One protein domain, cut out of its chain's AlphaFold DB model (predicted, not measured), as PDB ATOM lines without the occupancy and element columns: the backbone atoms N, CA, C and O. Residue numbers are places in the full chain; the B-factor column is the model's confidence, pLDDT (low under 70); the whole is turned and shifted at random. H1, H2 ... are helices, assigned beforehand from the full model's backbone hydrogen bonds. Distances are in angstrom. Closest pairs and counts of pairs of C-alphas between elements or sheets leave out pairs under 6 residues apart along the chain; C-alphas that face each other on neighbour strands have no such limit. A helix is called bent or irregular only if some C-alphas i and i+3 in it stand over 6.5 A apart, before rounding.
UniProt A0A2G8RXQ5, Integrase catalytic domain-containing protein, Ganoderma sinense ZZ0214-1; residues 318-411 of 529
ATOM      1  N   TYR A 318      18.394  -5.898 -24.593       77.69
ATOM      2  CA  TYR A 318      16.991  -5.817 -24.177       77.69
ATOM      3  C   TYR A 318      16.326  -4.497 -24.604       77.69
ATOM      4  O   TYR A 318      15.128  -4.500 -24.892       77.69
ATOM      5  N   GLU A 319      17.077  -3.393 -24.705       78.81
ATOM      6  CA  GLU A 319      16.562  -2.099 -25.170       78.81
ATOM      7  C   GLU A 319      16.313  -2.113 -26.673       78.81
ATOM      8  O   GLU A 319      15.234  -1.710 -27.107       78.81
ATOM      9  N   ILE A 320      17.246  -2.664 -27.458       84.06
ATOM     10  CA  ILE A 320      17.073  -2.855 -28.906       84.06
ATOM     11  C   ILE A 320      15.909  -3.812 -29.195       84.06
ATOM     12  O   ILE A 320      15.039  -3.517 -30.016       84.06
ATOM     13  N   SER A 321      15.837  -4.938 -28.482       84.12
ATOM     14  CA  SER A 321      14.762  -5.925 -28.623       84.12
ATOM     15  C   SER A 321      13.401  -5.323 -28.271       84.12
ATOM     16  O   SER A 321      12.427  -5.498 -29.012       84.12
ATOM     17  N   ALA A 322      13.319  -4.563 -27.174       75.69
ATOM     18  CA  ALA A 322      12.106  -3.852 -26.791       75.69
ATOM     19  C   ALA A 322      11.726  -2.794 -27.833       75.69
ATOM     20  O   ALA A 322      10.572  -2.759 -28.251       75.69
ATOM     21  N   ALA A 323      12.674  -1.980 -28.292       75.62
ATOM     22  CA  ALA A 323      12.433  -0.917 -29.260       75.62
ATOM     23  C   ALA A 323      11.927  -1.455 -30.608       75.62
ATOM     24  O   ALA A 323      10.906  -0.977 -31.097       75.62
ATOM     25  N   ILE A 324      12.516  -2.532 -31.142       79.75
ATOM     26  CA  ILE A 324      12.029  -3.187 -32.370       79.75
ATOM     27  C   ILE A 324      10.618  -3.754 -32.168       79.75
ATOM     28  O   ILE A 324       9.727  -3.543 -32.995       79.75
ATOM     29  N   ARG A 325      10.377  -4.468 -31.060       79.88
ATOM     30  CA  ARG A 325       9.069  -5.091 -30.783       79.88
ATOM     31  C   ARG A 325       7.977  -4.044 -30.557       79.88
ATOM     32  O   ARG A 325       6.863  -4.222 -31.046       79.88
ATOM     33  N   LEU A 326       8.277  -2.965 -29.835       64.38
ATOM     34  CA  LEU A 326       7.351  -1.862 -29.566       64.38
ATOM     35  C   LEU A 326       7.133  -1.008 -30.818       64.38
ATOM     36  O   LEU A 326       5.984  -0.733 -31.149       64.38
ATOM     37  N   GLY A 327       8.201  -0.663 -31.540       69.69
ATOM     38  CA  GLY A 327       8.146   0.077 -32.797       69.69
ATOM     39  C   GLY A 327       7.294  -0.642 -33.839       69.69
ATOM     40  O   GLY A 327       6.379  -0.047 -34.401       69.69
ATOM     41  N   LYS A 328       7.472  -1.961 -33.995       74.25
ATOM     42  CA  LYS A 328       6.625  -2.783 -34.873       74.25
ATOM     43  C   LYS A 328       5.181  -2.898 -34.375       74.25
ATOM     44  O   LYS A 328       4.248  -2.800 -35.168       74.25
ATOM     45  N   LYS A 329       4.970  -3.112 -33.070       66.38
ATOM     46  CA  LYS A 329       3.631  -3.294 -32.478       66.38
ATOM     47  C   LYS A 329       2.780  -2.026 -32.527       66.38
ATOM     48  O   LYS A 329       1.577  -2.118 -32.754       66.38
ATOM     49  N   TYR A 330       3.389  -0.874 -32.267       65.06
ATOM     50  CA  TYR A 330       2.709   0.420 -32.192       65.06
ATOM     51  C   TYR A 330       2.904   1.276 -33.445       65.06
ATOM     52  O   TYR A 330       2.423   2.402 -33.460       65.06
ATOM     53  N   GLN A 331       3.560   0.738 -34.481       75.94
ATOM     54  CA  GLN A 331       3.840   1.427 -35.743       75.94
ATOM     55  C   GLN A 331       4.534   2.776 -35.509       75.94
ATOM     56  O   GLN A 331       4.031   3.815 -35.920       75.94
ATOM     57  N   ILE A 332       5.672   2.745 -34.807       74.25
ATOM     58  CA  ILE A 332       6.541   3.905 -34.557       74.25
ATOM     59  C   ILE A 332       7.799   3.717 -35.422       74.25
ATOM     60  O   ILE A 332       8.729   3.040 -34.967       74.25
ATOM     61  N   PRO A 333       7.819   4.218 -36.675       75.19
ATOM     62  CA  PRO A 333       8.880   3.929 -37.639       75.19
ATOM     63  C   PRO A 333      10.242   4.423 -37.170       75.19
ATOM     64  O   PRO A 333      11.214   3.694 -37.269       75.19
ATOM     65  N   GLU A 334      10.309   5.600 -36.547       74.75
ATOM     66  CA  GLU A 334      11.571   6.197 -36.106       74.75
ATOM     67  C   GLU A 334      12.280   5.318 -35.067       74.75
ATOM     68  O   GLU A 334      13.492   5.141 -35.123       74.75
ATOM     69  N   LEU A 335      11.518   4.727 -34.140       74.56
ATOM     70  CA  LEU A 335      12.046   3.804 -33.136       74.56
ATOM     71  C   LEU A 335      12.421   2.453 -33.760       74.56
ATOM     72  O   LEU A 335      13.433   1.864 -33.403       74.56
ATOM     73  N   TYR A 336      11.598   1.957 -34.684       81.38
ATOM     74  CA  TYR A 336      11.816   0.676 -35.349       81.38
ATOM     75  C   TYR A 336      13.047   0.698 -36.269       81.38
ATOM     76  O   TYR A 336      13.916  -0.167 -36.144       81.38
ATOM     77  N   ASP A 337      13.134   1.693 -37.150       84.00
ATOM     78  CA  ASP A 337      14.170   1.819 -38.173       84.00
ATOM     79  C   ASP A 337      15.538   2.058 -37.535       84.00
ATOM     80  O   ASP A 337      16.497   1.373 -37.878       84.00
ATOM     81  N   GLN A 338      15.627   2.939 -36.532       83.19
ATOM     82  CA  GLN A 338      16.895   3.222 -35.852       83.19
ATOM     83  C   GLN A 338      17.440   2.006 -35.091       83.19
ATOM     84  O   GLN A 338      18.640   1.735 -35.133       83.19
ATOM     85  N   SER A 339      16.579   1.235 -34.414       85.50
ATOM     86  CA  SER A 339      17.015   0.007 -33.733       85.50
ATOM     87  C   SER A 339      17.397  -1.100 -34.715       85.50
ATOM     88  O   SER A 339      18.318  -1.874 -34.447       85.50
ATOM     89  N   LEU A 340      16.703  -1.194 -35.853       86.50
ATOM     90  CA  LEU A 340      17.042  -2.150 -36.902       86.50
ATOM     91  C   LEU A 340      18.370  -1.784 -37.574       86.50
ATOM     92  O   LEU A 340      19.212  -2.655 -37.777       86.50
ATOM     93  N   GLU A 341      18.593  -0.504 -37.862       86.75
ATOM     94  CA  GLU A 341      19.839   0.006 -38.431       86.75
ATOM     95  C   GLU A 341      21.031  -0.220 -37.491       86.75
ATOM     96  O   GLU A 341      22.107  -0.612 -37.945       86.75
ATOM     97  N   TYR A 342      20.820  -0.105 -36.173       85.56
ATOM     98  CA  TYR A 342      21.819  -0.496 -35.179       85.56
ATOM     99  C   TYR A 342      22.219  -1.973 -35.314       85.56
ATOM    100  O   TYR A 342      23.409  -2.276 -35.394       85.56
ATOM    101  N   LEU A 343      21.262  -2.907 -35.416       84.75
ATOM    102  CA  LEU A 343      21.582  -4.327 -35.640       84.75
ATOM    103  C   LEU A 343      22.316  -4.547 -36.971       84.75
ATOM    104  O   LEU A 343      23.298  -5.291 -37.027       84.75
ATOM    105  N   LYS A 344      21.884  -3.866 -38.038       85.00
ATOM    106  CA  LYS A 344      22.505  -3.951 -39.369       85.00
ATOM    107  C   LYS A 344      23.926  -3.390 -39.413       85.00
ATOM    108  O   LYS A 344      24.654  -3.709 -40.341       85.00
ATOM    109  N   ARG A 345      24.360  -2.605 -38.424       82.31
ATOM    110  CA  ARG A 345      25.760  -2.169 -38.312       82.31
ATOM    111  C   ARG A 345      26.702  -3.303 -37.887       82.31
ATOM    112  O   ARG A 345      27.863  -3.281 -38.279       82.31
ATOM    113  N   TYR A 346      26.219  -4.274 -37.108       76.69
ATOM    114  CA  TYR A 346      27.067  -5.300 -36.482       76.69
ATOM    115  C   TYR A 346      26.860  -6.708 -37.055       76.69
ATOM    116  O   TYR A 346      27.825  -7.447 -37.237       76.69
ATOM    117  N   PHE A 347      25.626  -7.079 -37.395       73.88
ATOM    118  CA  PHE A 347      25.281  -8.431 -37.849       73.88
ATOM    119  C   PHE A 347      25.416  -8.716 -39.364       73.88
ATOM    120  O   PHE A 347      25.000  -9.786 -39.796       73.88
ATOM    121  N   PRO A 348      26.045  -7.862 -40.190       63.38
ATOM    122  CA  PRO A 348      26.653  -8.285 -41.455       63.38
ATOM    123  C   PRO A 348      28.186  -8.167 -41.419       63.38
ATOM    124  O   PRO A 348      28.816  -7.982 -42.456       63.38
ATOM    125  N   THR A 349      28.803  -8.223 -40.233       66.62
ATOM    126  CA  THR A 349      30.256  -8.061 -40.072       66.62
ATOM    127  C   THR A 349      30.887  -9.246 -39.345       66.62
ATOM    128  O   THR A 349      30.230  -9.907 -38.540       66.62
ATOM    129  N   GLU A 350      32.186  -9.469 -39.574       62.44
ATOM    130  CA  GLU A 350      32.994 -10.505 -38.903       62.44
ATOM    131  C   GLU A 350      33.050 -10.340 -37.373       62.44
ATOM    132  O   GLU A 350      33.453 -11.260 -36.671       62.44
ATOM    133  N   ALA A 351      32.629  -9.191 -36.830       63.16
ATOM    134  CA  ALA A 351      32.544  -8.983 -35.385       63.16
ATOM    135  C   ALA A 351      31.444  -9.836 -34.728       63.16
ATOM    136  O   ALA A 351      31.512 -10.072 -33.524       63.16
ATOM    137  N   LEU A 352      30.437 -10.274 -35.503       65.31
ATOM    138  CA  LEU A 352      29.330 -11.159 -35.106       65.31
ATOM    139  C   LEU A 352      28.463 -10.683 -33.918       65.31
ATOM    140  O   LEU A 352      27.489 -11.353 -33.581       65.31
ATOM    141  N   ARG A 353      28.774  -9.531 -33.307       70.38
ATOM    142  CA  ARG A 353      28.020  -8.878 -32.227       70.38
ATOM    143  C   ARG A 353      28.472  -7.426 -31.990       70.38
ATOM    144  O   ARG A 353      29.608  -7.081 -32.326       70.38
ATOM    145  N   PRO A 354      27.627  -6.576 -31.380       76.19
ATOM    146  CA  PRO A 354      28.047  -5.285 -30.843       76.19
ATOM    147  C   PRO A 354      29.059  -5.428 -29.690       76.19
ATOM    148  O   PRO A 354      29.009  -6.419 -28.955       76.19
ATOM    149  N   PRO A 355      29.955  -4.442 -29.497       66.12
ATOM    150  CA  PRO A 355      30.759  -4.337 -28.283       66.12
ATOM    151  C   PRO A 355      29.839  -4.256 -27.054       66.12
ATOM    152  O   PRO A 355      28.733  -3.728 -27.147       66.12
ATOM    153  N   ASP A 356      30.283  -4.803 -25.926       69.06
ATOM    154  CA  ASP A 356      29.586  -4.759 -24.628       69.06
ATOM    155  C   ASP A 356      28.265  -5.554 -24.522       69.06
ATOM    156  O   ASP A 356      27.579  -5.481 -23.503       69.06
ATOM    157  N   TRP A 357      27.912  -6.359 -25.531       73.25
ATOM    158  CA  TRP A 357      26.837  -7.350 -25.408       73.25
ATOM    159  C   TRP A 357      27.348  -8.647 -24.770       73.25
ATOM    160  O   TRP A 357      28.438  -9.120 -25.101       73.25
ATOM    161  N   ASP A 358      26.540  -9.229 -23.878       65.94
ATOM    162  CA  ASP A 358      26.822 -10.528 -23.258       65.94
ATOM    163  C   ASP A 358      26.891 -11.651 -24.311       65.94
ATOM    164  O   ASP A 358      26.202 -11.603 -25.332       65.94
ATOM    165  N   ASP A 359      27.679 -12.699 -24.029       60.47
ATOM    166  CA  ASP A 359      27.946 -13.866 -24.902       60.47
ATOM    167  C   ASP A 359      26.710 -14.761 -25.199       60.47
ATOM    168  O   ASP A 359      26.864 -15.913 -25.606       60.47
ATOM    169  N   PHE A 360      25.492 -14.286 -24.907       65.69
ATOM    170  CA  PHE A 360      24.263 -15.087 -24.913       65.69
ATOM    171  C   PHE A 360      23.071 -14.384 -25.565       65.69
ATOM    172  O   PHE A 360      21.926 -14.722 -25.265       65.69
ATOM    173  N   GLU A 361      23.288 -13.380 -26.412       76.06
ATOM    174  CA  GLU A 361      22.188 -12.646 -27.056       76.06
ATOM    175  C   GLU A 361      21.878 -13.094 -28.488       76.06
ATOM    176  O   GLU A 361      20.932 -12.616 -29.121       76.06
ATOM    177  N   GLU A 362      22.600 -14.094 -28.985       80.19
ATOM    178  CA  GLU A 362      22.579 -14.536 -30.377       80.19
ATOM    179  C   GLU A 362      21.217 -15.119 -30.787       80.19
ATOM    180  O   GLU A 362      20.689 -14.764 -31.843       80.19
ATOM    181  N   ILE A 363      20.577 -15.933 -29.929       86.44
ATOM    182  CA  ILE A 363      19.211 -16.442 -30.190       86.44
ATOM    183  C   ILE A 363      18.222 -15.284 -30.308       86.44
ATOM    184  O   ILE A 363      17.324 -15.300 -31.154       86.44
ATOM    185  N   GLY A 364      18.384 -14.276 -29.451       87.06
ATOM    186  CA  GLY A 364      17.546 -13.091 -29.458       87.06
ATOM    187  C   GLY A 364      17.621 -12.350 -30.789       87.06
ATOM    188  O   GLY A 364      16.597 -11.974 -31.360       87.06
ATOM    189  N   VAL A 365      18.828 -12.210 -31.333       88.38
ATOM    190  CA  VAL A 365      19.061 -11.549 -32.621       88.38
ATOM    191  C   VAL A 365      18.499 -12.357 -33.788       88.38
ATOM    192  O   VAL A 365      17.855 -11.769 -34.657       88.38
ATOM    193  N   VAL A 366      18.651 -13.687 -33.792       90.38
ATOM    194  CA  VAL A 366      18.015 -14.554 -34.805       90.38
ATOM    195  C   VAL A 366      16.497 -14.366 -34.792       90.38
ATOM    196  O   VAL A 366      15.879 -14.140 -35.836       90.38
ATOM    197  N   ASN A 367      15.889 -14.366 -33.605       90.44
ATOM    198  CA  ASN A 367      14.453 -14.148 -33.456       90.44
ATOM    199  C   ASN A 367      14.020 -12.749 -33.905       90.44
ATOM    200  O   ASN A 367      12.946 -12.606 -34.490       90.44
ATOM    201  N   LEU A 368      14.834 -11.717 -33.662       89.50
ATOM    202  CA  LEU A 368      14.572 -10.370 -34.165       89.50
ATOM    203  C   LEU A 368      14.670 -10.312 -35.691       89.50
ATOM    204  O   LEU A 368      13.761  -9.762 -36.302       89.50
ATOM    205  N   ALA A 369      15.676 -10.934 -36.313       90.56
ATOM    206  CA  ALA A 369      15.801 -11.004 -37.772       90.56
ATOM    207  C   ALA A 369      14.586 -11.697 -38.414       90.56
ATOM    208  O   ALA A 369      13.998 -11.188 -39.371       90.56
ATOM    209  N   ARG A 370      14.129 -12.818 -37.836       90.31
ATOM    210  CA  ARG A 370      12.900 -13.511 -38.266       90.31
ATOM    211  C   ARG A 370      11.648 -12.663 -38.035       90.31
ATOM    212  O   ARG A 370      10.759 -12.633 -38.883       90.31
ATOM    213  N   LEU A 371      11.573 -11.951 -36.908       87.06
ATOM    214  CA  LEU A 371      10.457 -11.065 -36.590       87.06
ATOM    215  C   LEU A 371      10.378  -9.885 -37.559       87.06
ATOM    216  O   LEU A 371       9.272  -9.507 -37.941       87.06
ATOM    217  N   THR A 372      11.500  -9.261 -37.912       86.31
ATOM    218  CA  THR A 372      11.539  -8.083 -38.791       86.31
ATOM    219  C   THR A 372      11.441  -8.457 -40.262       86.31
ATOM    220  O   THR A 372      10.894  -7.674 -41.031       86.31
ATOM    221  N   GLY A 373      11.880  -9.663 -40.630       87.38
ATOM    222  CA  GLY A 373      12.061 -10.066 -42.023       87.38
ATOM    223  C   GLY A 373      13.362  -9.532 -42.628       87.38
ATOM    224  O   GLY A 373      13.551  -9.648 -43.835       87.38
ATOM    225  N   GLU A 374      14.251  -8.952 -41.816       87.44
ATOM    226  CA  GLU A 374      15.550  -8.447 -42.264       87.44
ATOM    227  C   GLU A 374      16.557  -9.600 -42.332       87.44
ATOM    228  O   GLU A 374      17.248  -9.929 -41.364       87.44
ATOM    229  N   LEU A 375      16.602 -10.249 -43.495       85.44
ATOM    230  CA  LEU A 375      17.437 -11.426 -43.727       85.44
ATOM    231  C   LEU A 375      18.936 -11.095 -43.756       85.44
ATOM    232  O   LEU A 375      19.738 -11.997 -43.533       85.44
ATOM    233  N   SER A 376      19.332  -9.828 -43.939       86.88
ATOM    234  CA  SER A 376      20.748  -9.424 -43.941       86.88
ATOM    235  C   SER A 376      21.451  -9.629 -42.591       86.88
ATOM    236  O   SER A 376      22.673  -9.617 -42.524       86.88
ATOM    237  N   ILE A 377      20.690  -9.773 -41.503       89.19
ATOM    238  CA  ILE A 377      21.198  -9.994 -40.136       89.19
ATOM    239  C   ILE A 377      21.382 -11.494 -39.859       89.19
ATOM    240  O   ILE A 377      22.193 -11.902 -39.025       89.19
ATOM    241  N   LEU A 378      20.596 -12.327 -40.541       89.62
ATOM    242  CA  LEU A 378      20.349 -13.705 -40.147       89.62
ATOM    243  C   LEU A 378      21.591 -14.617 -40.249       89.62
ATOM    244  O   LEU A 378      21.852 -15.314 -39.269       89.62
ATOM    245  N   PRO A 379      22.393 -14.615 -41.338       90.06
ATOM    246  CA  PRO A 379      23.556 -15.502 -41.448       90.06
ATOM    247  C   PRO A 379      24.587 -15.307 -40.331       90.06
ATOM    248  O   PRO A 379      25.044 -16.281 -39.732       90.06
ATOM    249  N   SER A 380      24.916 -14.058 -39.994       86.50
ATOM    250  CA  SER A 380      25.901 -13.765 -38.946       86.50
ATOM    251  C   SER A 380      25.365 -14.091 -37.554       86.50
ATOM    252  O   SER A 380      26.100 -14.626 -36.728       86.50
ATOM    253  N   ALA A 381      24.078 -13.834 -37.292       88.25
ATOM    254  CA  ALA A 381      23.445 -14.194 -36.021       88.25
ATOM    255  C   ALA A 381      23.390 -15.722 -35.815       88.25
ATOM    256  O   ALA A 381      23.599 -16.215 -34.704       88.25
ATOM    257  N   ILE A 382      23.167 -16.485 -36.892       89.00
ATOM    258  CA  ILE A 382      23.236 -17.952 -36.880       89.00
ATOM    259  C   ILE A 382      24.667 -18.433 -36.634       89.00
ATOM    260  O   ILE A 382      24.864 -19.335 -35.823       89.00
ATOM    261  N   ILE A 383      25.681 -17.825 -37.260       86.88
ATOM    262  CA  ILE A 383      27.076 -18.158 -36.940       86.88
ATOM    263  C   ILE A 383      27.395 -17.890 -35.477       86.88
ATOM    264  O   ILE A 383      27.997 -18.748 -34.836       86.88
ATOM    265  N   ALA A 384      26.966 -16.754 -34.934       83.75
ATOM    266  CA  ALA A 384      27.184 -16.443 -33.529       83.75
ATOM    267  C   ALA A 384      26.570 -17.538 -32.623       83.75
ATOM    268  O   ALA A 384      27.219 -18.008 -31.689       83.75
ATOM    269  N   CYS A 385      25.389 -18.067 -32.983       84.06
ATOM    270  CA  CYS A 385      24.790 -19.233 -32.320       84.06
ATOM    271  C   CYS A 385      25.620 -20.528 -32.474       84.06
ATOM    272  O   CYS A 385      25.703 -21.320 -31.535       84.06
ATOM    273  N   ILE A 386      26.217 -20.778 -33.646       82.88
ATOM    274  CA  ILE A 386      27.036 -21.974 -33.929       82.88
ATOM    275  C   ILE A 386      28.369 -21.943 -33.165       82.88
ATOM    276  O   ILE A 386      28.834 -22.994 -32.706       82.88
ATOM    277  N   CYS A 387      28.970 -20.756 -33.064       76.62
ATOM    278  CA  CYS A 387      30.264 -20.498 -32.434       76.62
ATOM    279  C   CYS A 387      30.179 -20.311 -30.914       76.62
ATOM    280  O   CYS A 387      31.204 -20.416 -30.244       76.62
ATOM    281  N   GLY A 388      28.987 -20.062 -30.363       70.50
ATOM    282  CA  GLY A 388      28.777 -19.969 -28.920       70.50
ATOM    283  C   GLY A 388      29.242 -21.235 -28.191       70.50
ATOM    284  O   GLY A 388      28.843 -22.356 -28.530       70.50
ATOM    285  N   ASP A 389      30.091 -21.070 -27.177       58.69
ATOM    286  CA  ASP A 389      30.649 -22.194 -26.427       58.69
ATOM    287  C   ASP A 389      29.577 -22.830 -25.532       58.69
ATOM    288  O   ASP A 389      29.114 -22.242 -24.561       58.69
ATOM    289  N   SER A 390      29.207 -24.080 -25.811       51.47
ATOM    290  CA  SER A 390      28.252 -24.844 -24.995       51.47
ATOM    291  C   SER A 390      28.598 -24.908 -23.496       51.47
ATOM    292  O   SER A 390      27.704 -25.169 -22.689       51.47
ATOM    293  N   VAL A 391      29.866 -24.674 -23.126       46.66
ATOM    294  CA  VAL A 391      30.364 -24.680 -21.741       46.66
ATOM    295  C   VAL A 391      30.068 -23.369 -21.007       46.66
ATOM    296  O   VAL A 391      29.843 -23.397 -19.796       46.66
ATOM    297  N   THR A 392      30.027 -22.230 -21.703       51.31
ATOM    298  CA  THR A 392      29.736 -20.922 -21.090       51.31
ATOM    299  C   THR A 392      28.239 -20.650 -20.967       51.31
ATOM    300  O   THR A 392      27.841 -19.780 -20.198       51.31
ATOM    301  N   TRP A 393      27.389 -21.430 -21.649       55.34
ATOM    302  CA  TRP A 393      25.934 -21.266 -21.614       55.34
ATOM    303  C   TRP A 393      25.355 -21.413 -20.198       55.34
ATOM    304  O   TRP A 393      25.520 -22.470 -19.573       55.34
ATOM    305  N   PRO A 394      24.583 -20.423 -19.706       49.59
ATOM    306  CA  PRO A 394      23.939 -20.502 -18.403       49.59
ATOM    307  C   PRO A 394      23.028 -21.736 -18.319       49.59
ATOM    308  O   PRO A 394      21.994 -21.826 -18.984       49.59
ATOM    309  N   GLY A 395      23.416 -22.718 -17.499       52.81
ATOM    310  CA  GLY A 395      22.653 -23.954 -17.295       52.81
ATOM    311  C   GLY A 395      23.003 -25.132 -18.218       52.81
ATOM    312  O   GLY A 395      22.281 -26.126 -18.183       52.81
ATOM    313  N   GLY A 396      24.089 -25.063 -19.000       51.16
ATOM    314  CA  GLY A 396      24.741 -26.242 -19.598       51.16
ATOM    315  C   GLY A 396      23.953 -26.992 -20.681       51.16
ATOM    316  O   GLY A 396      24.008 -28.219 -20.733       51.16
ATOM    317  N   GLY A 397      23.203 -26.281 -21.533       56.41
ATOM    318  CA  GLY A 397      22.317 -26.893 -22.539       56.41
ATOM    319  C   GLY A 397      22.554 -26.506 -24.007       56.41
ATOM    320  O   GLY A 397      21.949 -27.115 -24.891       56.41
ATOM    321  N   GLY A 398      23.403 -25.517 -24.302       69.62
ATOM    322  CA  GLY A 398      23.579 -24.988 -25.663       69.62
ATOM    323  C   GLY A 398      22.285 -24.460 -26.311       69.62
ATOM    324  O   GLY A 398      21.231 -24.374 -25.673       69.62
ATOM    325  N   ILE A 399      22.351 -24.156 -27.612       78.31
ATOM    326  CA  ILE A 399      21.283 -23.487 -28.383       78.31
ATOM    327  C   ILE A 399      19.902 -24.166 -28.317       78.31
ATOM    328  O   ILE A 399      18.874 -23.495 -28.391       78.31
ATOM    329  N   ALA A 400      19.851 -25.488 -28.122       75.88
ATOM    330  CA  ALA A 400      18.602 -26.252 -28.072       75.88
ATOM    331  C   ALA A 400      17.762 -25.952 -26.818       75.88
ATOM    332  O   ALA A 400      16.537 -26.064 -26.836       75.88
ATOM    333  N   HIS A 401      18.409 -25.556 -25.721       76.94
ATOM    334  CA  HIS A 401      17.727 -25.293 -24.455       76.94
ATOM    335  C   HIS A 401      17.269 -23.839 -24.312       76.94
ATOM    336  O   HIS A 401      16.532 -23.543 -23.371       76.94
ATOM    337  N   GLY A 402      17.651 -22.963 -25.246       77.69
ATOM    338  CA  GLY A 402      17.308 -21.546 -25.215       77.69
ATOM    339  C   GLY A 402      18.013 -20.762 -24.104       77.69
ATOM    340  O   GLY A 402      18.635 -21.327 -23.201       77.69
ATOM    341  N   ILE A 403      17.892 -19.439 -24.162       76.00
ATOM    342  CA  ILE A 403      18.463 -18.504 -23.186       76.00
ATOM    343  C   ILE A 403      17.410 -18.129 -22.154       76.00
ATOM    344  O   ILE A 403      16.299 -17.726 -22.500       76.00
ATOM    345  N   ALA A 404      17.757 -18.268 -20.874       74.69
ATOM    346  CA  ALA A 404      16.924 -17.777 -19.786       74.69
ATOM    347  C   ALA A 404      17.036 -16.250 -19.697       74.69
ATOM    348  O   ALA A 404      18.132 -15.700 -19.664       74.69
ATOM    349  N   ARG A 405      15.895 -15.572 -19.645       73.19
ATOM    350  CA  ARG A 405      15.785 -14.124 -19.463       73.19
ATOM    351  C   ARG A 405      15.615 -13.795 -17.981       73.19
ATOM    352  O   ARG A 405      15.148 -14.630 -17.206       73.19
ATOM    353  N   GLU A 406      15.936 -12.562 -17.588       64.00
ATOM    354  CA  GLU A 406      15.814 -12.096 -16.193       64.00
ATOM    355  C   GLU A 406      14.395 -12.251 -15.618       64.00
ATOM    356  O   GLU A 406      14.209 -12.410 -14.412       64.00
ATOM    357  N   ASP A 407      13.373 -12.242 -16.478       56.53
ATOM    358  CA  ASP A 407      11.975 -12.434 -16.092       56.53
ATOM    359  C   ASP A 407      11.565 -13.910 -15.910       56.53
ATOM    360  O   ASP A 407      10.388 -14.198 -15.664       56.53
ATOM    361  N   GLY A 408      12.518 -14.840 -16.029       64.38
ATOM    362  CA  GLY A 408      12.322 -16.285 -15.918       64.38
ATOM    363  C   GLY A 408      11.749 -16.948 -17.172       64.38
ATOM    364  O   GLY A 408      11.506 -18.155 -17.157       64.38
ATOM    365  N   SER A 409      11.510 -16.199 -18.255       67.94
ATOM    366  CA  SER A 409      11.175 -16.782 -19.556       67.94
ATOM    367  C   SER A 409      12.405 -17.392 -20.226       67.94
ATOM    368  O   SER A 409      13.539 -17.049 -19.900       67.94
ATOM    369  N   ARG A 410      12.185 -18.316 -21.165       78.19
ATOM    370  CA  ARG A 410      13.240 -18.811 -22.049       78.19
ATOM    371  C   ARG A 410      12.954 -18.411 -23.481       78.19
ATOM    372  O   ARG A 410      11.843 -18.606 -23.973       78.19
ATOM    373  N   GLU A 411      13.964 -17.860 -24.131       82.94
ATOM    374  CA  GLU A 411      13.942 -17.562 -25.552       82.94
ATOM    375  C   GLU A 411      14.625 -18.703 -26.312       82.94
ATOM    376  O   GLU A 411      15.755 -19.072 -26.004       82.94
TER     377      GLU A 411
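What this domain is: This is residues 318 to 411 of the 529 residues of the protein "Integrase catalytic domain-containing protein" of Ganoderma sinense ZZ0214-1 (UniProt A0A2G8RXQ5). Two helical hairpins, H1 with H2 and H3 with H4, make a helical body in which they meet through a few contacts, and a long looping tail, residues 388 to 411, follows H4. The hairpins are joined by a long loop, residues 347 to 361, and the longest axis runs from the turn between H1 and H2 to the tail. The printed part has 94 residues with four named helices, in the order H1, H2, H3, H4, and no named strand; its class is all helix. It is compact, with a radius of gyration of the C-alphas of 13.2 A, and its C-alphas span 39 by 31 by 22 A.

Where its parts are: H2, the longest helix, covers residues 333 to 346 and is 20.4 A from first to last C-alpha, beginning at C-alpha 333 at (8.880, 3.929, -37.639). H1, residues 318 to 330, comes before it, with C-alpha 318 at (16.991, -5.817, -24.177), and is 17.5 A long. H3 covers residues 362 to 372 and measures 15.3 A. H4, residues 375 to 387, measures 19.3 A and ends at C-alpha 387 at (30.264, -20.498, -32.434). H4 is irregular: C-alphas 376 and 379 are 7.1 A apart.

How they stand to each other: H2 and H1 form a hairpin and touch, their closest C-alphas being those of Tyr 336 and Gly 327, 4.5 A apart. They run opposite ways at a tilt of 38 degrees, only just steep. H3 and H4 form the other hairpin and touch, closest at the C-alphas of Glu 362 and Cys 385, 5.5 A apart, with a shallow tilt of 17 degrees, opposite ways. H1 and H3 only just touch, with 3 pairs of C-alphas within 8 A and residues 321 to 324 alone of H1; the closest C-alphas, of Ser 321 and Leu 368, are 7.1 A apart, and the helices run the same way at a shallow tilt of 16 degrees. H2 and H4 only just touch, with 3 pairs, and only at their ends, closest at the C-alphas of Lys 344 and Ile 377, 6.2 A apart. H2 and H3 are near each other, with 8 pairs of C-alphas within 10 A, while H1 and H4 are apart. Each O i to N i+4 pair is within hydrogen-bond range in H1 and H3, against 9 of 10 in H2 and 7 of 9 in H4.

The domain as a whole: The two C-alphas farthest apart, those of Gln 331 and Val 391, are 39.8 A apart. The printed part has no cut. The links from H1 to H2 and from H3 to H4 are tight, and that from H2 to H3 is long. In the tail, residues 403 to 404 pair with residues 410 to 411, antiparallel. The mean pLDDT of the printed part is 75.6, and 28 residues are under 70, among them residues 348 to 352 and 389 to 398.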